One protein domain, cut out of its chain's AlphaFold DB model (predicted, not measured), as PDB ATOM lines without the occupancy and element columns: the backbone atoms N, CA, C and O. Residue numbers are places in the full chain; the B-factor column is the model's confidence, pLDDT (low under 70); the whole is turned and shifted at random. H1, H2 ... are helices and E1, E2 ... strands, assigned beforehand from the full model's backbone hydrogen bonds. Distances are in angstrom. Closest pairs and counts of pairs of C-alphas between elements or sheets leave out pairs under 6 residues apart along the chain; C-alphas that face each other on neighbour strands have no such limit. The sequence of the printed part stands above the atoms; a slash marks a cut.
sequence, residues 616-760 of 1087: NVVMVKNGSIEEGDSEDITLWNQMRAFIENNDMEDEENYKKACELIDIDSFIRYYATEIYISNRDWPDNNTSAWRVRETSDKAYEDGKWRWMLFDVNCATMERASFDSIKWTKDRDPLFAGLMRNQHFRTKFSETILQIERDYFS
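Overview. This is residues 616 to 760 of the 1087 residues of a protein of Butyrivibrio proteoclasticus (UniProt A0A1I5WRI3). A small three-stranded sheet near one end has H1 over one face; H1 reaches past the sheet, where H2 folds back along it in a helical hairpin and H5 packs on its last residues. The rest of the domain is crossed helices: H6 crosses H3, the helix nearest the middle, and H4 meets both H3 and, at a corner, H5. Residues 692 to 722, with no named element, form a long loop reaching from beyond E3 to H4. The printed part has 145 residues, with six named helices and three named strands in the order E1 E2 H1 H2 H3 E3 H4 H5 H6; the class is mostly helix, helices holding 71 and strands 14 of the 85 residues in named elements, and the sheet order is E2 E1 E3, all antiparallel. The whole is compact, with a radius of gyration of the C-alphas of 15.2 A and spans of 43 by 34 by 28 A.

Arrangement. E1, residues 617 to 621, forms a hairpin with E2, residues 624 to 627; N 619 and O 627 are 2.9 A apart, within hydrogen-bond range. On the other side of E1 is E3, residues 687 to 691, antiparallel at 163 degrees, with N 620 and O 688 at 2.8 A. Residues 688 to 689 of E3 also pair, antiparallel, with residues 705 to 706. H1, residues 630 to 645, is on the sheet in two layers, a helix on one face of a sheet, at a height over the sheet of 10.8 A. H1 touches H2, residues 651 to 660, with its residues 639 to 643 alone; they form a helical hairpin at a shallow tilt of 20 degrees, the closest C-alphas being those of Met 639 and Leu 660, 6.2 A apart. H3, residues 663 to 676, touches H6, residues 741 to 757, at a steep tilt of 53 degrees, closest at the C-alphas of Ala 671 and Ile 751, 5.0 A. H3 touches H4, residues 723 to 730, with residues 674 to 675 alone; the closest C-alphas, of Ile 674 and Ser 723, are 5.3 A apart. H5, residues 732 to 737, and H4 touch only at the corner, C-alphas 728 and 735 being closest at 4.7 A. H5 touches H1 at a steep tilt of 55 degrees, closest at the C-alphas of Glu 644 and Gly 736, 5.4 A. In H2, H3, H4, H5 and H6 every O i to N i+4 pair is within hydrogen-bond range; in H1, 9 of 12 are.

Along the chain. E1 begins at C-alpha 617 (108.520, 113.003, 139.407) and is 13.0 A long; E3 is 14.2 A. H1 runs 23.7 A to C-alpha 645 (131.604, 109.190, 151.711). H3 is 19.9 A long, and H6 runs 24.2 A to C-alpha 757 (102.920, 117.766, 170.315).

Size, cuts and confidence. The C-alphas farthest apart are those of Ser 695 and Ser 720, at 44.8 A. The printed part has no cut, and the link from E3 to H4, 31 residues, is long. The mean pLDDT of the printed part is 93.9, and no printed residue is under 70.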
ATOM      1  N   ASN A 616     107.759 114.488 135.531       97.62
ATOM      2  CA  ASN A 616     108.959 115.040 136.145       97.62
ATOM      3  C   ASN A 616     109.244 114.436 137.533       97.62
ATOM      4  O   ASN A 616     110.300 114.704 138.108       97.62
ATOM      5  N   VAL A 617     108.335 113.632 138.093       98.44
ATOM      6  CA  VAL A 617     108.520 113.003 139.407       98.44
ATOM      7  C   VAL A 617     109.435 111.787 139.292       98.44
ATOM      8  O   VAL A 617     109.242 110.905 138.458       98.44
ATOM      9  N   VAL A 618     110.415 111.715 140.191       98.50
ATOM     10  CA  VAL A 618     111.234 110.527 140.437       98.50
ATOM     11  C   VAL A 618     110.947 110.050 141.850       98.50
ATOM     12  O   VAL A 618     111.159 110.793 142.808       98.50
ATOM     13  N   MET A 619     110.512 108.800 141.987       98.38
ATOM     14  CA  MET A 619     110.220 108.179 143.275       98.38
ATOM     15  C   MET A 619     111.072 106.928 143.454       98.38
ATOM     16  O   MET A 619     111.074 106.026 142.616       98.38
ATOM     17  N   VAL A 620     111.779 106.857 144.577       97.75
ATOM     18  CA  VAL A 620     112.528 105.677 145.003       97.75
ATOM     19  C   VAL A 620     111.790 105.020 146.157       97.75
ATOM     20  O   VAL A 620     111.327 105.685 147.085       97.75
ATOM     21  N   LYS A 621     111.694 103.695 146.108       96.12
ATOM     22  CA  LYS A 621     111.104 102.861 147.146       96.12
ATOM     23  C   LYS A 621     111.983 101.646 147.398       96.12
ATOM     24  O   LYS A 621     112.360 100.946 146.460       96.12
ATOM     25  N   ASN A 622     112.342 101.405 148.657       94.31
ATOM     26  CA  ASN A 622     113.248 100.326 149.067       94.31
ATOM     27  C   ASN A 622     114.542 100.290 148.222       94.31
ATOM     28  O   ASN A 622     114.988  99.239 147.761       94.31
ATOM     29  N   GLY A 623     115.108 101.473 147.953       93.12
ATOM     30  CA  GLY A 623     116.340 101.643 147.174       93.12
ATOM     31  C   GLY A 623     116.229 101.358 145.669       93.12
ATOM     32  O   GLY A 623     117.261 101.274 145.005       93.12
ATOM     33  N   SER A 624     115.019 101.203 145.122       95.44
ATOM     34  CA  SER A 624     114.762 100.994 143.689       95.44
ATOM     35  C   SER A 624     113.810 102.056 143.136       95.44
ATOM     36  O   SER A 624     113.027 102.621 143.891       95.44
ATOM     37  N   ILE A 625     113.862 102.328 141.829       97.00
ATOM     38  CA  ILE A 625     112.896 103.225 141.174       97.00
ATOM     39  C   ILE A 625     111.496 102.608 141.248       97.00
ATOM     40  O   ILE A 625     111.302 101.472 140.813       97.00
ATOM     41  N   GLU A 626     110.556 103.365 141.809       96.06
ATOM     42  CA  GLU A 626     109.118 103.074 141.804       96.06
ATOM     43  C   GLU A 626     108.422 103.867 140.691       96.06
ATOM     44  O   GLU A 626     107.654 103.285 139.932       96.06
ATOM     45  N   GLU A 627     108.744 105.160 140.556       97.06
ATOM     46  CA  GLU A 627     108.250 106.047 139.492       97.06
ATOM     47  C   GLU A 627     109.427 106.828 138.882       97.06
ATOM     48  O   GLU A 627     110.362 107.211 139.595       97.06
ATOM     49  N   GLY A 628     109.384 107.056 137.570       94.94
ATOM     50  CA  GLY A 628     110.473 107.658 136.792       94.94
ATOM     51  C   GLY A 628     111.223 106.651 135.914       94.94
ATOM     52  O   GLY A 628     110.857 105.477 135.803       94.94
ATOM     53  N   ASP A 629     112.290 107.114 135.267       95.38
ATOM     54  CA  ASP A 629     113.097 106.296 134.370       95.38
ATOM     55  C   ASP A 629     114.117 105.466 135.151       95.38
ATOM     56  O   ASP A 629     114.664 105.880 136.170       95.38
ATOM     57  N   SER A 630     114.474 104.292 134.623       94.94
ATOM     58  CA  SER A 630     115.493 103.434 135.250       94.94
ATOM     59  C   SER A 630     116.850 104.127 135.476       94.94
ATOM     60  O   SER A 630     117.584 103.742 136.385       94.94
ATOM     61  N   GLU A 631     117.189 105.143 134.673       96.25
ATOM     62  CA  GLU A 631     118.437 105.910 134.788       96.25
ATOM     63  C   GLU A 631     118.398 106.932 135.937       96.25
ATOM     64  O   GLU A 631     119.451 107.269 136.493       96.25
ATOM     65  N   ASP A 632     117.203 107.353 136.372       97.12
ATOM     66  CA  ASP A 632     117.016 108.323 137.458       97.12
ATOM     67  C   ASP A 632     117.540 107.792 138.803       97.12
ATOM     68  O   ASP A 632     117.879 108.570 139.697       97.12
ATOM     69  N   ILE A 633     117.731 106.470 138.941       97.62
ATOM     70  CA  ILE A 633     118.359 105.867 140.130       97.62
ATOM     71  C   ILE A 633     119.764 106.429 140.392       97.62
ATOM     72  O   ILE A 633     120.269 106.394 141.516       97.62
ATOM     73  N   THR A 634     120.420 106.963 139.359       97.75
ATOM     74  CA  THR A 634     121.716 107.628 139.495       97.75
ATOM     75  C   THR A 634     121.641 108.867 140.388       97.75
ATOM     76  O   THR A 634     122.577 109.081 141.155       97.75
ATOM     77  N   LEU A 635     120.531 109.614 140.382       97.81
ATOM     78  CA  LEU A 635     120.312 110.781 141.248       97.81
ATOM     79  C   LEU A 635     120.285 110.376 142.728       97.81
ATOM     80  O   LEU A 635     120.921 111.012 143.570       97.81
ATOM     81  N   TRP A 636     119.590 109.278 143.039       97.69
ATOM     82  CA  TRP A 636     119.522 108.712 144.388       97.69
ATOM     83  C   TRP A 636     120.897 108.237 144.861       97.69
ATOM     84  O   TRP A 636     121.368 108.607 145.936       97.69
ATOM     85  N   ASN A 637     121.580 107.460 144.016       97.62
ATOM     86  CA  ASN A 637     122.898 106.922 144.328       97.62
ATOM     87  C   ASN A 637     123.956 108.020 144.495       97.62
ATOM     88  O   ASN A 637     124.828 107.879 145.347       97.62
ATOM     89  N   GLN A 638     123.892 109.104 143.717       97.69
ATOM     90  CA  GLN A 638     124.797 110.249 143.851       97.69
ATOM     91  C   GLN A 638     124.579 110.999 145.165       97.69
ATOM     92  O   GLN A 638     125.559 111.285 145.852       97.69
ATOM     93  N   MET A 639     123.321 111.271 145.534       98.12
ATOM     94  CA  MET A 639     122.989 111.900 146.815       98.12
ATOM     95  C   MET A 639     123.524 111.067 147.984       98.12
ATOM     96  O   MET A 639     124.291 111.577 148.803       98.12
ATOM     97  N   ARG A 640     123.211 109.765 148.007       97.75
ATOM     98  CA  ARG A 640     123.688 108.869 149.066       97.75
ATOM     99  C   ARG A 640     125.208 108.783 149.093       97.75
ATOM    100  O   ARG A 640     125.811 108.995 150.136       97.75
ATOM    101  N   ALA A 641     125.845 108.555 147.944       98.12
ATOM    102  CA  ALA A 641     127.298 108.454 147.871       98.12
ATOM    103  C   ALA A 641     128.001 109.736 148.336       98.12
ATOM    104  O   ALA A 641     129.083 109.640 148.914       98.12
ATOM    105  N   PHE A 642     127.420 110.916 148.098       98.62
ATOM    106  CA  PHE A 642     127.967 112.171 148.599       98.62
ATOM    107  C   PHE A 642     127.938 112.219 150.133       98.62
ATOM    108  O   PHE A 642     128.983 112.428 150.745       98.62
ATOM    109  N   ILE A 643     126.778 111.976 150.747       98.38
ATOM    110  CA  ILE A 643     126.608 112.086 152.204       98.38
ATOM    111  C   ILE A 643     127.366 110.974 152.946       98.38
ATOM    112  O   ILE A 643     127.975 111.218 153.983       98.38
ATOM    113  N   GLU A 644     127.384 109.759 152.398       97.19
ATOM    114  CA  GLU A 644     128.023 108.597 153.024       97.19
ATOM    115  C   GLU A 644     129.560 108.647 152.984       97.19
ATOM    116  O   GLU A 644     130.215 108.111 153.880       97.19
ATOM    117  N   ASN A 645     130.153 109.248 151.942       97.00
ATOM    118  CA  ASN A 645     131.604 109.190 151.711       97.00
ATOM    119  C   ASN A 645     132.355 110.495 152.013       97.00
ATOM    120  O   ASN A 645     133.588 110.489 151.965       97.00
ATOM    121  N   ASN A 646     131.657 111.594 152.305       97.44
ATOM    122  CA  ASN A 646     132.273 112.852 152.731       97.44
ATOM    123  C   ASN A 646     132.086 113.066 154.236       97.44
ATOM    124  O   ASN A 646     131.159 112.539 154.848       97.44
ATOM    125  N   ASP A 647     132.984 113.835 154.846       96.94
ATOM    126  CA  ASP A 647     132.889 114.128 156.272       96.94
ATOM    127  C   ASP A 647     131.859 115.231 156.512       96.94
ATOM    128  O   ASP A 647     132.095 116.381 156.152       96.94
ATOM    129  N   MET A 648     130.718 114.877 157.103       96.69
ATOM    130  CA  MET A 648     129.656 115.837 157.423       96.69
ATOM    131  C   MET A 648     129.990 116.725 158.636       96.69
ATOM    132  O   MET A 648     129.213 117.619 158.957       96.69
ATOM    133  N   GLU A 649     131.118 116.507 159.329       92.44
ATOM    134  CA  GLU A 649     131.652 117.490 160.294       92.44
ATOM    135  C   GLU A 649     132.126 118.779 159.600       92.44
ATOM    136  O   GLU A 649     132.194 119.821 160.240       92.44
ATOM    137  N   ASP A 650     132.430 118.713 158.300       90.88
ATOM    138  CA  ASP A 650     132.740 119.876 157.469       90.88
ATOM    139  C   ASP A 650     131.441 120.594 157.061       90.88
ATOM    140  O   ASP A 650     130.545 119.996 156.451       90.88
ATOM    141  N   GLU A 651     131.347 121.879 157.401       87.38
ATOM    142  CA  GLU A 651     130.170 122.722 157.164       87.38
ATOM    143  C   GLU A 651     129.808 122.836 155.679       87.38
ATOM    144  O   GLU A 651     128.625 122.791 155.341       87.38
ATOM    145  N   GLU A 652     130.786 122.881 154.770       93.12
ATOM    146  CA  GLU A 652     130.522 122.963 153.327       93.12
ATOM    147  C   GLU A 652     129.929 121.654 152.794       93.12
ATOM    148  O   GLU A 652     129.013 121.652 151.964       93.12
ATOM    149  N   ASN A 653     130.401 120.515 153.309       97.12
ATOM    150  CA  ASN A 653     129.824 119.219 152.960       97.12
ATOM    151  C   ASN A 653     128.394 119.089 153.493       97.12
ATOM    152  O   ASN A 653     127.517 118.599 152.779       97.12
ATOM    153  N   TYR A 654     128.141 119.540 154.724       96.19
ATOM    154  CA  TYR A 654     126.803 119.515 155.308       96.19
ATOM    155  C   TYR A 654     125.835 120.462 154.586       96.19
ATOM    156  O   TYR A 654     124.715 120.062 154.253       96.19
ATOM    157  N   LYS A 655     126.279 121.677 154.238       93.75
ATOM    158  CA  LYS A 655     125.519 122.614 153.400       93.75
ATOM    159  C   LYS A 655     125.160 121.969 152.066       93.75
ATOM    160  O   LYS A 655     123.995 121.982 151.667       93.75
ATOM    161  N   LYS A 656     126.121 121.297 151.422       96.44
ATOM    162  CA  LYS A 656     125.861 120.578 150.173       96.44
ATOM    163  C   LYS A 656     124.878 119.417 150.344       96.44
ATOM    164  O   LYS A 656     124.073 119.175 149.448       96.44
ATOM    165  N   ALA A 657     124.899 118.715 151.475       97.88
ATOM    166  CA  ALA A 657     123.893 117.700 151.781       97.88
ATOM    167  C   ALA A 657     122.481 118.315 151.840       97.88
ATOM    168  O   ALA A 657     121.568 117.781 151.214       97.88
ATOM    169  N   CYS A 658     122.320 119.476 152.482       96.12
ATOM    170  CA  CYS A 658     121.045 120.206 152.583       96.12
ATOM    171  C   CYS A 658     120.537 120.796 151.244       96.12
ATOM    172  O   CYS A 658     119.372 121.189 151.124       96.12
ATOM    173  N   GLU A 659     121.392 120.860 150.219       95.62
ATOM    174  CA  GLU A 659     120.987 121.155 148.836       95.62
ATOM    175  C   GLU A 659     120.475 119.911 148.092       95.62
ATOM    176  O   GLU A 659     119.755 120.040 147.108       95.62
ATOM    177  N   LEU A 660     120.863 118.707 148.524       98.12
ATOM    178  CA  LEU A 660     120.475 117.440 147.891       98.12
ATOM    179  C   LEU A 660     119.205 116.848 148.506       98.12
ATOM    180  O   LEU A 660     118.464 116.135 147.825       98.12
ATOM    181  N   ILE A 661     118.976 117.112 149.790       98.06
ATOM    182  CA  ILE A 661     117.840 116.599 150.552       98.06
ATOM    183  C   ILE A 661     117.107 117.750 151.226       98.06
ATOM    184  O   ILE A 661     117.715 118.730 151.653       98.06
ATOM    185  N   ASP A 662     115.797 117.615 151.343       97.56
ATOM    186  CA  ASP A 662     115.010 118.457 152.224       97.56
ATOM    187  C   ASP A 662     115.268 117.987 153.664       97.56
ATOM    188  O   ASP A 662     114.810 116.917 154.078       97.56
ATOM    189  N   ILE A 663     116.117 118.723 154.390       96.06
ATOM    190  CA  ILE A 663     116.619 118.287 155.700       96.06
ATOM    191  C   ILE A 663     115.504 118.221 156.749       96.06
ATOM    192  O   ILE A 663     115.566 117.382 157.644       96.06
ATOM    193  N   ASP A 664     114.476 119.059 156.612       94.25
ATOM    194  CA  ASP A 664     113.309 119.079 157.491       94.25
ATOM    195  C   ASP A 664     112.416 117.870 157.242       94.25
ATOM    196  O   ASP A 664     112.072 117.152 158.187       94.25
ATOM    197  N   SER A 665     112.152 117.565 155.968       96.06
ATOM    198  CA  SER A 665     111.465 116.333 155.575       96.06
ATOM    199  C   SER A 665     112.172 115.089 156.102       96.06
ATOM    200  O   SER A 665     111.553 114.216 156.716       96.06
ATOM    201  N   PHE A 666     113.496 115.034 155.928       97.88
ATOM    202  CA  PHE A 666     114.318 113.936 156.419       97.88
ATOM    203  C   PHE A 666     114.236 113.798 157.941       97.88
ATOM    204  O   PHE A 666     113.951 112.716 158.452       97.88
ATOM    205  N   ILE A 667     114.469 114.883 158.686       96.50
ATOM    206  CA  ILE A 667     114.491 114.847 160.149       96.50
ATOM    207  C   ILE A 667     113.121 114.457 160.710       96.50
ATOM    208  O   ILE A 667     113.073 113.599 161.590       96.50
ATOM    209  N   ARG A 668     112.018 115.019 160.200       94.69
ATOM    210  CA  ARG A 668     110.658 114.705 160.677       94.69
ATOM    211  C   ARG A 668     110.269 113.255 160.406       94.69
ATOM    212  O   ARG A 668     109.777 112.580 161.312       94.69
ATOM    213  N   TYR A 669     110.570 112.751 159.210       96.94
ATOM    214  CA  TYR A 669     110.358 111.347 158.866       96.94
ATOM    215  C   TYR A 669     111.168 110.409 159.777       96.94
ATOM    216  O   TYR A 669     110.602 109.522 160.419       96.94
ATOM    217  N   TYR A 670     112.481 110.641 159.912       97.69
ATOM    218  CA  TYR A 670     113.349 109.801 160.748       97.69
ATOM    219  C   TYR A 670     112.975 109.890 162.226       97.69
ATOM    220  O   TYR A 670     112.985 108.872 162.914       97.69
ATOM    221  N   ALA A 671     112.640 111.079 162.732       96.19
ATOM    222  CA  ALA A 671     112.205 111.260 164.111       96.19
ATOM    223  C   ALA A 671     110.931 110.455 164.385       96.19
ATOM    224  O   ALA A 671     110.873 109.765 165.400       96.19
ATOM    225  N   THR A 672     109.971 110.464 163.455       96.44
ATOM    226  CA  THR A 672     108.729 109.687 163.555       96.44
ATOM    227  C   THR A 672     109.007 108.185 163.571       96.44
ATOM    228  O   THR A 672     108.648 107.524 164.543       96.44
ATOM    229  N   GLU A 673     109.724 107.649 162.575       97.00
ATOM    230  CA  GLU A 673     110.092 106.221 162.482       97.00
ATOM    231  C   GLU A 673     110.859 105.736 163.728       97.00
ATOM    232  O   GLU A 673     110.583 104.678 164.313       97.00
ATOM    233  N   ILE A 674     111.806 106.556 164.196       97.06
ATOM    234  CA  ILE A 674     112.579 106.296 165.409       97.06
ATOM    235  C   ILE A 674     111.673 106.347 166.633       97.06
ATOM    236  O   ILE A 674     111.813 105.472 167.492       97.06
ATOM    237  N   TYR A 675     110.762 107.312 166.753       96.62
ATOM    238  CA  TYR A 675     109.897 107.455 167.922       96.62
ATOM    239  C   TYR A 675     108.900 106.297 168.026       96.62
ATOM    240  O   TYR A 675     108.829 105.658 169.079       96.62
ATOM    241  N   ILE A 676     108.243 105.908 166.931       96.19
ATOM    242  CA  ILE A 676     107.327 104.752 166.904       96.19
ATOM    243  C   ILE A 676     108.054 103.401 167.003       96.19
ATOM    244  O   ILE A 676     107.423 102.360 167.190       96.19
ATOM    245  N   SER A 677     109.393 103.407 166.978       96.00
ATOM    246  CA  SER A 677     110.232 102.212 167.117       96.00
ATOM    247  C   SER A 677     109.947 101.197 166.007       96.00
ATOM    248  O   SER A 677     109.745 100.012 166.287       96.00
ATOM    249  N   ASN A 678     109.902 101.661 164.754       95.19
ATOM    250  CA  ASN A 678     109.738 100.785 163.600       95.19
ATOM    251  C   ASN A 678     111.004  99.942 163.398       95.19
ATOM    252  O   ASN A 678     112.098 100.464 163.182       95.19
ATOM    253  N   ARG A 679     110.869  98.618 163.523       93.38
ATOM    254  CA  ARG A 679     111.993  97.670 163.408       93.38
ATOM    255  C   ARG A 679     112.047  96.943 162.065       93.38
ATOM    256  O   ARG A 679     112.976  96.160 161.873       93.38
ATOM    257  N   ASP A 680     111.076  97.175 161.183       91.38
ATOM    258  CA  ASP A 680     111.090  96.712 159.783       91.38
ATOM    259  C   ASP A 680     111.743  97.747 158.838       91.38
ATOM    260  O   ASP A 680     111.952  97.508 157.651       91.38
ATOM    261  N   TRP A 681     112.136  98.882 159.415       95.50
ATOM    262  CA  TRP A 681     112.885  99.995 158.844       95.50
ATOM    263  C   TRP A 681     114.261 100.110 159.560       95.50
ATOM    264  O   TRP A 681     114.385  99.648 160.707       95.50
ATOM    265  N   PRO A 682     115.349 100.651 158.953       94.75
ATOM    266  CA  PRO A 682     115.441 101.389 157.682       94.75
ATOM    267  C   PRO A 682     115.856 100.599 156.431       94.75
ATOM    268  O   PRO A 682     115.936 101.182 155.352       94.75
ATOM    269  N   ASP A 683     116.144  99.295 156.508       90.69
ATOM    270  CA  ASP A 683     116.575  98.540 155.307       90.69
ATOM    271  C   ASP A 683     115.440  98.264 154.315       90.69
ATOM    272  O   ASP A 683     115.691  97.866 153.178       90.69
ATOM    273  N   ASN A 684     114.202  98.444 154.762       91.06
ATOM    274  CA  ASN A 684     112.969  98.323 154.003       91.06
ATOM    275  C   ASN A 684     111.996  99.420 154.455       91.06
ATOM    276  O   ASN A 684     112.280 100.189 155.372       91.06
ATOM    277  N   ASN A 685     110.857  99.486 153.770       93.00
ATOM    278  CA  ASN A 685     109.774 100.443 153.987       93.00
ATOM    279  C   ASN A 685     110.255 101.901 153.912       93.00
ATOM    280  O   ASN A 685     109.781 102.776 154.624       93.00
ATOM    281  N   THR A 686     111.214 102.163 153.018       95.00
ATOM    282  CA  THR A 686     111.724 103.509 152.735       95.00
ATOM    283  C   THR A 686     111.157 104.012 151.423       95.00
ATOM    284  O   THR A 686     111.112 103.278 150.431       95.00
ATOM    285  N   SER A 687     110.724 105.270 151.393       96.56
ATOM    286  CA  SER A 687     110.369 105.933 150.147       96.56
ATOM    287  C   SER A 687     110.701 107.411 150.194       96.56
ATOM    288  O   SER A 687     110.556 108.061 151.228       96.56
ATOM    289  N   ALA A 688     111.176 107.916 149.060       97.69
ATOM    290  CA  ALA A 688     111.451 109.321 148.863       97.69
ATOM    291  C   ALA A 688     111.180 109.720 147.413       97.69
ATOM    292  O   ALA A 688     111.314 108.900 146.500       97.69
ATOM    293  N   TRP A 689     110.846 110.986 147.202       98.25
ATOM    294  CA  TRP A 689     110.601 111.551 145.882       98.25
ATOM    295  C   TRP A 689     111.377 112.852 145.671       98.25
ATOM    296  O   TRP A 689     111.809 113.499 146.625       98.25
ATOM    297  N   ARG A 690     111.576 113.213 144.404       98.19
ATOM    298  CA  ARG A 690     112.088 114.514 143.949       98.19
ATOM    299  C   ARG A 690     111.565 114.820 142.546       98.19
ATOM    300  O   ARG A 690     111.039 113.927 141.884       98.19
ATOM    301  N   VAL A 691     111.805 116.031 142.049       98.31
ATOM    302  CA  VAL A 691     111.668 116.339 140.614       98.31
ATOM    303  C   VAL A 691     112.977 116.122 139.855       98.31
ATOM    304  O   VAL A 691     114.061 116.362 140.398       98.31
ATOM    305  N   ARG A 692     112.918 115.675 138.599       96.62
ATOM    306  CA  ARG A 692     114.100 115.510 137.736       96.62
ATOM    307  C   ARG A 692     114.647 116.872 137.307       96.62
ATOM    308  O   ARG A 692     115.808 117.179 137.577       96.62
ATOM    309  N   GLU A 693     113.797 117.681 136.686       96.44
ATOM    310  CA  GLU A 693     114.072 119.031 136.197       96.44
ATOM    311  C   GLU A 693     113.625 120.079 137.220       96.44
ATOM    312  O   GLU A 693     112.511 120.000 137.742       96.44
ATOM    313  N   THR A 694     114.498 121.049 137.497       96.94
ATOM    314  CA  THR A 694     114.291 122.060 138.541       96.94
ATOM    315  C   THR A 694     113.803 123.400 137.992       96.94
ATOM    316  O   THR A 694     114.212 123.798 136.898       96.94
ATOM    317  N   SER A 695     113.026 124.146 138.778       95.88
ATOM    318  CA  SER A 695     112.636 125.533 138.491       95.88
ATOM    319  C   SER A 695     112.491 126.365 139.776       95.88
ATOM    320  O   SER A 695     112.674 125.848 140.874       95.88
ATOM    321  N   ASP A 696     112.143 127.650 139.647       92.69
ATOM    322  CA  ASP A 696     111.883 128.544 140.790       92.69
ATOM    323  C   ASP A 696     110.507 128.302 141.453       92.69
ATOM    324  O   ASP A 696     110.123 129.014 142.383       92.69
ATOM    325  N   LYS A 697     109.720 127.334 140.965       93.25
ATOM    326  CA  LYS A 697     108.433 126.971 141.569       93.25
ATOM    327  C   LYS A 697     108.634 126.155 142.844       93.25
ATOM    328  O   LYS A 697     109.575 125.374 142.966       93.25
ATOM    329  N   ALA A 698     107.689 126.297 143.772       92.00
ATOM    330  CA  ALA A 698     107.660 125.501 144.995       92.00
ATOM    331  C   ALA A 698     107.741 123.997 144.676       92.00
ATOM    332  O   ALA A 698     107.097 123.526 143.741       92.00
ATOM    333  N   TYR A 699     108.545 123.269 145.457       94.12
ATOM    334  CA  TYR A 699     108.801 121.828 145.323       94.12
ATOM    335  C   TYR A 699     109.469 121.369 144.010       94.12
ATOM    336  O   TYR A 699     109.748 120.178 143.854       94.12
ATOM    337  N   GLU A 700     109.826 122.289 143.106       97.19
ATOM    338  CA  GLU A 700     110.625 122.003 141.907       97.19
ATOM    339  C   GLU A 700     112.134 122.261 142.130       97.19
ATOM    340  O   GLU A 700     112.880 122.541 141.199       97.19
ATOM    341  N   ASP A 701     112.621 122.143 143.368       95.44
ATOM    342  CA  ASP A 701     114.013 122.431 143.764       95.44
ATOM    343  C   ASP A 701     114.983 121.243 143.601       95.44
ATOM    344  O   ASP A 701     116.186 121.366 143.830       95.44
ATOM    345  N   GLY A 702     114.469 120.075 143.206       96.94
ATOM    346  CA  GLY A 702     115.260 118.861 142.995       96.94
ATOM    347  C   GLY A 702     115.744 118.176 144.277       96.94
ATOM    348  O   GLY A 702     116.561 117.252 144.184       96.94
ATOM    349  N   LYS A 703     115.251 118.586 145.451       98.06
ATOM    350  CA  LYS A 703     115.575 117.951 146.734       98.06
ATOM    351  C   LYS A 703     114.784 116.661 146.938       98.06
ATOM    352  O   LYS A 703     113.618 116.573 146.557       98.06
ATOM    353  N   TRP A 704     115.419 115.671 147.567       98.44
ATOM    354  CA  TRP A 704     114.734 114.458 148.023       98.44
ATOM    355  C   TRP A 704     113.888 114.732 149.271       98.44
ATOM    356  O   TRP A 704     114.378 115.357 150.211       98.44
ATOM    357  N   ARG A 705     112.649 114.231 149.275       98.00
ATOM    358  CA  ARG A 705     111.658 114.329 150.361       98.00
ATOM    359  C   ARG A 705     111.122 112.951 150.709       98.00
ATOM    360  O   ARG A 705     110.935 112.142 149.803       98.00
ATOM    361  N   TRP A 706     110.888 112.671 151.987       96.88
ATOM    362  CA  TRP A 706     110.527 111.330 152.460       96.88
ATOM    363  C   TRP A 706     109.019 111.138 152.590       96.88
ATOM    364  O   TRP A 706     108.262 112.080 152.808       96.88
ATOM    365  N   MET A 707     108.593 109.884 152.454       95.12
ATOM    366  CA  MET A 707     107.195 109.478 152.553       95.12
ATOM    367  C   MET A 707     107.082 108.270 153.481       95.12
ATOM    368  O   MET A 707     107.747 107.254 153.263       95.12
ATOM    369  N   LEU A 708     106.220 108.364 154.492       94.12
ATOM    370  CA  LEU A 708     105.994 107.298 155.463       94.12
ATOM    371  C   LEU A 708     104.932 106.324 154.956       94.12
ATOM    372  O   LEU A 708     103.859 106.723 154.502       94.12
ATOM    373  N   PHE A 709     105.228 105.026 155.045       91.50
ATOM    374  CA  PHE A 709     104.279 103.959 154.744       91.50
ATOM    375  C   PHE A 709     104.659 102.654 155.453       91.50
ATOM    376  O   PHE A 709     105.826 102.414 155.739       91.50
ATOM    377  N   ASP A 710     103.671 101.772 155.627       89.94
ATOM    378  CA  ASP A 710     103.858 100.387 156.091       89.94
ATOM    379  C   ASP A 710     104.424 100.280 157.519       89.94
ATOM    380  O   ASP A 710     105.412  99.591 157.778       89.94
ATOM    381  N   VAL A 711     103.752 100.945 158.469       92.56
ATOM    382  CA  VAL A 711     104.082 100.894 159.909       92.56
ATOM    383  C   VAL A 711     103.229  99.863 160.671       92.56
ATOM    384  O   VAL A 711     103.255  99.775 161.901       92.56
ATOM    385  N   ASN A 712     102.480  99.021 159.950       88.62
ATOM    386  CA  ASN A 712     101.649  97.948 160.516       88.62
ATOM    387  C   ASN A 712     102.429  96.708 160.995       88.62
ATOM    388  O   ASN A 712     101.820  95.788 161.540       88.62
ATOM    389  N   CYS A 713     103.756  96.662 160.837       88.19
ATOM    390  CA  CYS A 713     104.584  95.525 161.245       88.19
ATOM    391  C   CYS A 713     105.742  95.953 162.160       88.19
ATOM    392  O   CYS A 713     106.368  96.985 161.939       88.19
ATOM    393  N   ALA A 714     106.033  95.151 163.194       87.56
ATOM    394  CA  ALA A 714     107.188  95.286 164.095       87.56
ATOM    395  C   ALA A 714     107.390  96.678 164.740       87.56
ATOM    396  O   ALA A 714     108.500  97.004 165.179       87.56
ATOM    397  N   THR A 715     106.313  97.458 164.839       91.31
ATOM    398  CA  THR A 715     106.287  98.870 165.242       91.31
ATOM    399  C   THR A 715     105.434  99.042 166.501       91.31
ATOM    400  O   THR A 715     104.437  98.340 166.671       91.31
ATOM    401  N   MET A 716     105.829  99.942 167.409       93.12
ATOM    402  CA  MET A 716     105.149 100.213 168.692       93.12
ATOM    403  C   MET A 716     105.064  99.024 169.677       93.12
ATOM    404  O   MET A 716     104.208  98.980 170.554       93.12
ATOM    405  N   GLU A 717     105.983  98.058 169.594       86.88
ATOM    406  CA  GLU A 717     105.981  96.866 170.470       86.88
ATOM    407  C   GLU A 717     107.011  96.933 171.615       86.88
ATOM    408  O   GLU A 717     106.908  96.232 172.625       86.88
ATOM    409  N   ARG A 718     108.080  97.727 171.448       89.75
ATOM    410  CA  ARG A 718     109.246  97.746 172.350       89.75
ATOM    411  C   ARG A 718     109.656  99.170 172.712       89.75
ATOM    412  O   ARG A 718     110.592  99.716 172.132       89.75
ATOM    413  N   ALA A 719     108.995  99.739 173.718       91.44
ATOM    414  CA  ALA A 719     109.237 101.117 174.156       91.44
ATOM    415  C   ALA A 719     110.695 101.385 174.559       91.44
ATOM    416  O   ALA A 719     111.236 102.439 174.257       91.44
ATOM    417  N   SER A 720     111.361 100.412 175.186       90.62
ATOM    418  CA  SER A 720     112.761 100.513 175.616       90.62
ATOM    419  C   SER A 720     113.778 100.093 174.549       90.62
ATOM    420  O   SER A 720     114.927  99.811 174.880       90.62
ATOM    421  N   PHE A 721     113.374  99.967 173.283       94.31
ATOM    422  CA  PHE A 721     114.302  99.671 172.195       94.31
ATOM    423  C   PHE A 721     115.072 100.931 171.787       94.31
ATOM    424  O   PHE A 721     114.485 102.000 171.611       94.31
ATOM    425  N   ASP A 722     116.388 100.788 171.629       95.56
ATOM    426  CA  ASP A 722     117.293 101.857 171.201       95.56
ATOM    427  C   ASP A 722     117.233 102.028 169.677       95.56
ATOM    428  O   ASP A 722     118.096 101.554 168.932       95.56
ATOM    429  N   SER A 723     116.150 102.650 169.210       95.88
ATOM    430  CA  SER A 723     115.900 102.883 167.785       95.88
ATOM    431  C   SER A 723     116.871 103.896 167.173       95.88
ATOM    432  O   SER A 723     117.171 103.789 165.988       95.88
ATOM    433  N   ILE A 724     117.431 104.825 167.958       95.56
ATOM    434  CA  ILE A 724     118.451 105.775 167.483       95.56
ATOM    435  C   ILE A 724     119.712 105.012 167.082       95.56
ATOM    436  O   ILE A 724     120.196 105.148 165.955       95.56
ATOM    437  N   LYS A 725     120.225 104.154 167.977       95.75
ATOM    438  CA  LYS A 725     121.375 103.306 167.659       95.75
ATOM    439  C   LYS A 725     121.076 102.348 166.513       95.75
ATOM    440  O   LYS A 725     121.915 102.196 165.632       95.75
ATOM    441  N   TRP A 726     119.908 101.702 166.534       96.31
ATOM    442  CA  TRP A 726     119.486 100.785 165.472       96.31
ATOM    443  C   TRP A 726     119.547 101.449 164.095       96.31
ATOM    444  O   TRP A 726     120.130 100.885 163.175       96.31
ATOM    445  N   THR A 727     119.012 102.665 163.987       97.25
ATOM    446  CA  THR A 727     119.000 103.435 162.740       97.25
ATOM    447  C   THR A 727     120.411 103.820 162.323       97.25
ATOM    448  O   THR A 727     120.823 103.517 161.208       97.25
ATOM    449  N   LYS A 728     121.202 104.394 163.240       95.81
ATOM    450  CA  LYS A 728     122.599 104.781 162.983       95.81
ATOM    451  C   LYS A 728     123.478 103.609 162.538       95.81
ATOM    452  O   LYS A 728     124.383 103.795 161.736       95.81
ATOM    453  N   ASP A 729     123.245 102.408 163.061       96.31
ATOM    454  CA  ASP A 729     124.029 101.226 162.696       96.31
ATOM    455  C   ASP A 729     123.647 100.647 161.319       96.31
ATOM    456  O   ASP A 729     124.432  99.884 160.752       96.31
ATOM    457  N   ARG A 730     122.444 100.945 160.809       96.56
ATOM    458  CA  ARG A 730     121.862 100.281 159.627       96.56
ATOM    459  C   ARG A 730     121.685 101.194 158.423       96.56
ATOM    460  O   ARG A 730     121.763 100.699 157.304       96.56
ATOM    461  N   ASP A 731     121.502 102.492 158.634       96.88
ATOM    462  CA  ASP A 731     121.392 103.476 157.563       96.88
ATOM    463  C   ASP A 731     122.623 104.400 157.513       96.88
ATOM    464  O   ASP A 731     122.750 105.322 158.327       96.88
ATOM    465  N   PRO A 732     123.540 104.182 156.549       96.19
ATOM    466  CA  PRO A 732     124.708 105.033 156.347       96.19
ATOM    467  C   PRO A 732     124.375 106.506 156.089       96.19
ATOM    468  O   PRO A 732     125.181 107.364 156.444       96.19
ATOM    469  N   LEU A 733     123.203 106.806 155.515       96.50
ATOM    470  CA  LEU A 733     122.770 108.177 155.251       96.50
ATOM    471  C   LEU A 733     122.552 108.933 156.571       96.50
ATOM    472  O   LEU A 733     123.205 109.950 156.819       96.50
ATOM    473  N   PHE A 734     121.722 108.386 157.464       97.69
ATOM    474  CA  PHE A 734     121.538 108.920 158.816       97.69
ATOM    475  C   PHE A 734     122.842 108.927 159.621       97.69
ATOM    476  O   PHE A 734     123.149 109.904 160.300       97.69
ATOM    477  N   ALA A 735     123.650 107.865 159.526       97.00
ATOM    478  CA  ALA A 735     124.930 107.787 160.226       97.00
ATOM    479  C   ALA A 735     125.913 108.891 159.802       97.00
ATOM    480  O   ALA A 735     126.622 109.427 160.657       97.00
ATOM    481  N   GLY A 736     125.945 109.223 158.506       96.38
ATOM    482  CA  GLY A 736     126.737 110.316 157.948       96.38
ATOM    483  C   GLY A 736     126.287 111.666 158.495       96.38
ATOM    484  O   GLY A 736     127.095 112.380 159.087       96.38
ATOM    485  N   LEU A 737     124.991 111.980 158.392       96.94
ATOM    486  CA  LEU A 737     124.421 113.241 158.884       96.94
ATOM    487  C   LEU A 737     124.581 113.412 160.401       96.94
ATOM    488  O   LEU A 737     124.904 114.499 160.868       96.94
ATOM    489  N   MET A 738     124.477 112.326 161.172       93.31
ATOM    490  CA  MET A 738     124.713 112.312 162.622       93.31
ATOM    491  C   MET A 738     126.134 112.719 163.035       93.31
ATOM    492  O   MET A 738     126.363 112.949 164.225       93.31
ATOM    493  N   ARG A 739     127.099 112.809 162.109       92.06
ATOM    494  CA  ARG A 739     128.430 113.379 162.386       92.06
ATOM    495  C   ARG A 739     128.389 114.906 162.503       92.06
ATOM    496  O   ARG A 739     129.173 115.463 163.266       92.06
ATOM    497  N   ASN A 740     127.434 115.569 161.853       89.75
ATOM    498  CA  ASN A 740     127.264 117.014 161.938       89.75
ATOM    499  C   ASN A 740     126.561 117.433 163.244       89.75
ATOM    500  O   ASN A 740     125.570 116.829 163.660       89.75
ATOM    501  N   GLN A 741     127.066 118.482 163.897       82.19
ATOM    502  CA  GLN A 741     126.511 118.971 165.161       82.19
ATOM    503  C   GLN A 741     125.139 119.642 164.999       82.19
ATOM    504  O   GLN A 741     124.260 119.384 165.821       82.19
ATOM    505  N   HIS A 742     124.936 120.448 163.949       80.31
ATOM    506  CA  HIS A 742     123.654 121.105 163.670       80.31
ATOM    507  C   HIS A 742     122.563 120.065 163.421       80.31
ATOM    508  O   HIS A 742     121.497 120.130 164.034       80.31
ATOM    509  N   PHE A 743     122.871 119.035 162.624       89.94
ATOM    510  CA  PHE A 743     121.952 117.922 162.397       89.94
ATOM    511  C   PHE A 743     121.531 117.238 163.703       89.94
ATOM    512  O   PHE A 743     120.341 117.045 163.939       89.94
ATOM    513  N   ARG A 744     122.493 116.878 164.570       87.12
ATOM    514  CA  ARG A 744     122.190 116.210 165.847       87.12
ATOM    515  C   ARG A 744     121.276 117.049 166.730       87.12
ATOM    516  O   ARG A 744     120.368 116.486 167.344       87.12
ATOM    517  N   THR A 745     121.507 118.360 166.813       76.62
ATOM    518  CA  THR A 745     120.646 119.242 167.608       76.62
ATOM    519  C   THR A 745     119.247 119.306 167.020       76.62
ATOM    520  O   THR A 745     118.304 118.937 167.715       76.62
ATOM    521  N   LYS A 746     119.121 119.651 165.734       82.50
ATOM    522  CA  LYS A 746     117.821 119.790 165.072       82.50
ATOM    523  C   LYS A 746     117.009 118.495 165.129       82.50
ATOM    524  O   LYS A 746     115.817 118.513 165.425       82.50
ATOM    525  N   PHE A 747     117.661 117.346 164.939       91.00
ATOM    526  CA  PHE A 747     117.031 116.037 165.108       91.00
ATOM    527  C   PHE A 747     116.563 115.791 166.551       91.00
ATOM    528  O   PHE A 747     115.450 115.308 166.757       91.00
ATOM    529  N   SER A 748     117.387 116.131 167.549       84.88
ATOM    530  CA  SER A 748     117.038 115.970 168.968       84.88
ATOM    531  C   SER A 748     115.861 116.857 169.371       84.88
ATOM    532  O   SER A 748     114.965 116.401 170.071       84.88
ATOM    533  N   GLU A 749     115.834 118.104 168.912       77.81
ATOM    534  CA  GLU A 749     114.729 119.031 169.169       77.81
ATOM    535  C   GLU A 749     113.449 118.557 168.485       77.81
ATOM    536  O   GLU A 749     112.404 118.486 169.129       77.81
ATOM    537  N   THR A 750     113.549 118.120 167.230       87.44
ATOM    538  CA  THR A 750     112.406 117.615 166.462       87.44
ATOM    539  C   THR A 750     111.787 116.382 167.114       87.44
ATOM    540  O   THR A 750     110.570 116.326 167.276       87.44
ATOM    541  N   ILE A 751     112.589 115.395 167.534       90.06
ATOM    542  CA  ILE A 751     112.033 114.179 168.141       90.06
ATOM    543  C   ILE A 751     111.400 114.448 169.518       90.06
ATOM    544  O   ILE A 751     110.400 113.822 169.861       90.06
ATOM    545  N   LEU A 752     111.945 115.393 170.293       82.94
ATOM    546  CA  LEU A 752     111.328 115.850 171.543       82.94
ATOM    547  C   LEU A 752     110.051 116.649 171.277       82.94
ATOM    548  O   LEU A 752     109.112 116.585 172.058       82.94
ATOM    549  N   GLN A 753     110.012 117.418 170.194       82.19
ATOM    550  CA  GLN A 753     108.828 118.172 169.824       82.19
ATOM    551  C   GLN A 753     107.690 117.239 169.406       82.19
ATOM    552  O   GLN A 753     106.603 117.352 169.956       82.19
ATOM    553  N   ILE A 754     107.924 116.283 168.494       88.81
ATOM    554  CA  ILE A 754     106.853 115.351 168.094       88.81
ATOM    555  C   ILE A 754     106.370 114.506 169.273       88.81
ATOM    556  O   ILE A 754     105.196 114.154 169.335       88.81
ATOM    557  N   GLU A 755     107.256 114.191 170.220       86.94
ATOM    558  CA  GLU A 755     106.879 113.515 171.458       86.94
ATOM    559  C   GLU A 755     105.837 114.314 172.243       86.94
ATOM    560  O   GLU A 755     104.826 113.741 172.639       86.94
ATOM    561  N   ARG A 756     106.046 115.620 172.424       82.00
ATOM    562  CA  ARG A 756     105.115 116.489 173.154       82.00
ATOM    563  C   ARG A 756     103.840 116.782 172.372       82.00
ATOM    564  O   ARG A 756     102.750 116.651 172.923       82.00
ATOM    565  N   ASP A 757     103.995 117.171 171.112       80.94
ATOM    566  CA  ASP A 757     102.920 117.766 170.315       80.94
ATOM    567  C   ASP A 757     101.969 116.699 169.759       80.94
ATOM    568  O   ASP A 757     100.772 116.941 169.631       80.94
ATOM    569  N   TYR A 758     102.493 115.509 169.453       84.62
ATOM    570  CA  TYR A 758     101.784 114.503 168.660       84.62
ATOM    571  C   TYR A 758     101.717 113.132 169.341       84.62
ATOM    572  O   TYR A 758     100.708 112.435 169.254       84.62
ATOM    573  N   PHE A 759     102.770 112.733 170.057       90.81
ATOM    574  CA  PHE A 759     102.885 111.393 170.638       90.81
ATOM    575  C   PHE A 759     102.838 111.354 172.171       90.81
ATOM    576  O   PHE A 759     103.283 110.368 172.779       90.81
ATOM    577  N   SER A 760     102.291 112.392 172.807       85.19
ATOM    578  CA  SER A 760     102.107 112.387 174.255       85.19
ATOM    579  C   SER A 760     101.098 111.304 174.639       85.19
ATOM    580  O   SER A 760     100.169 111.003 173.886       85.19
TER     581      SER A 760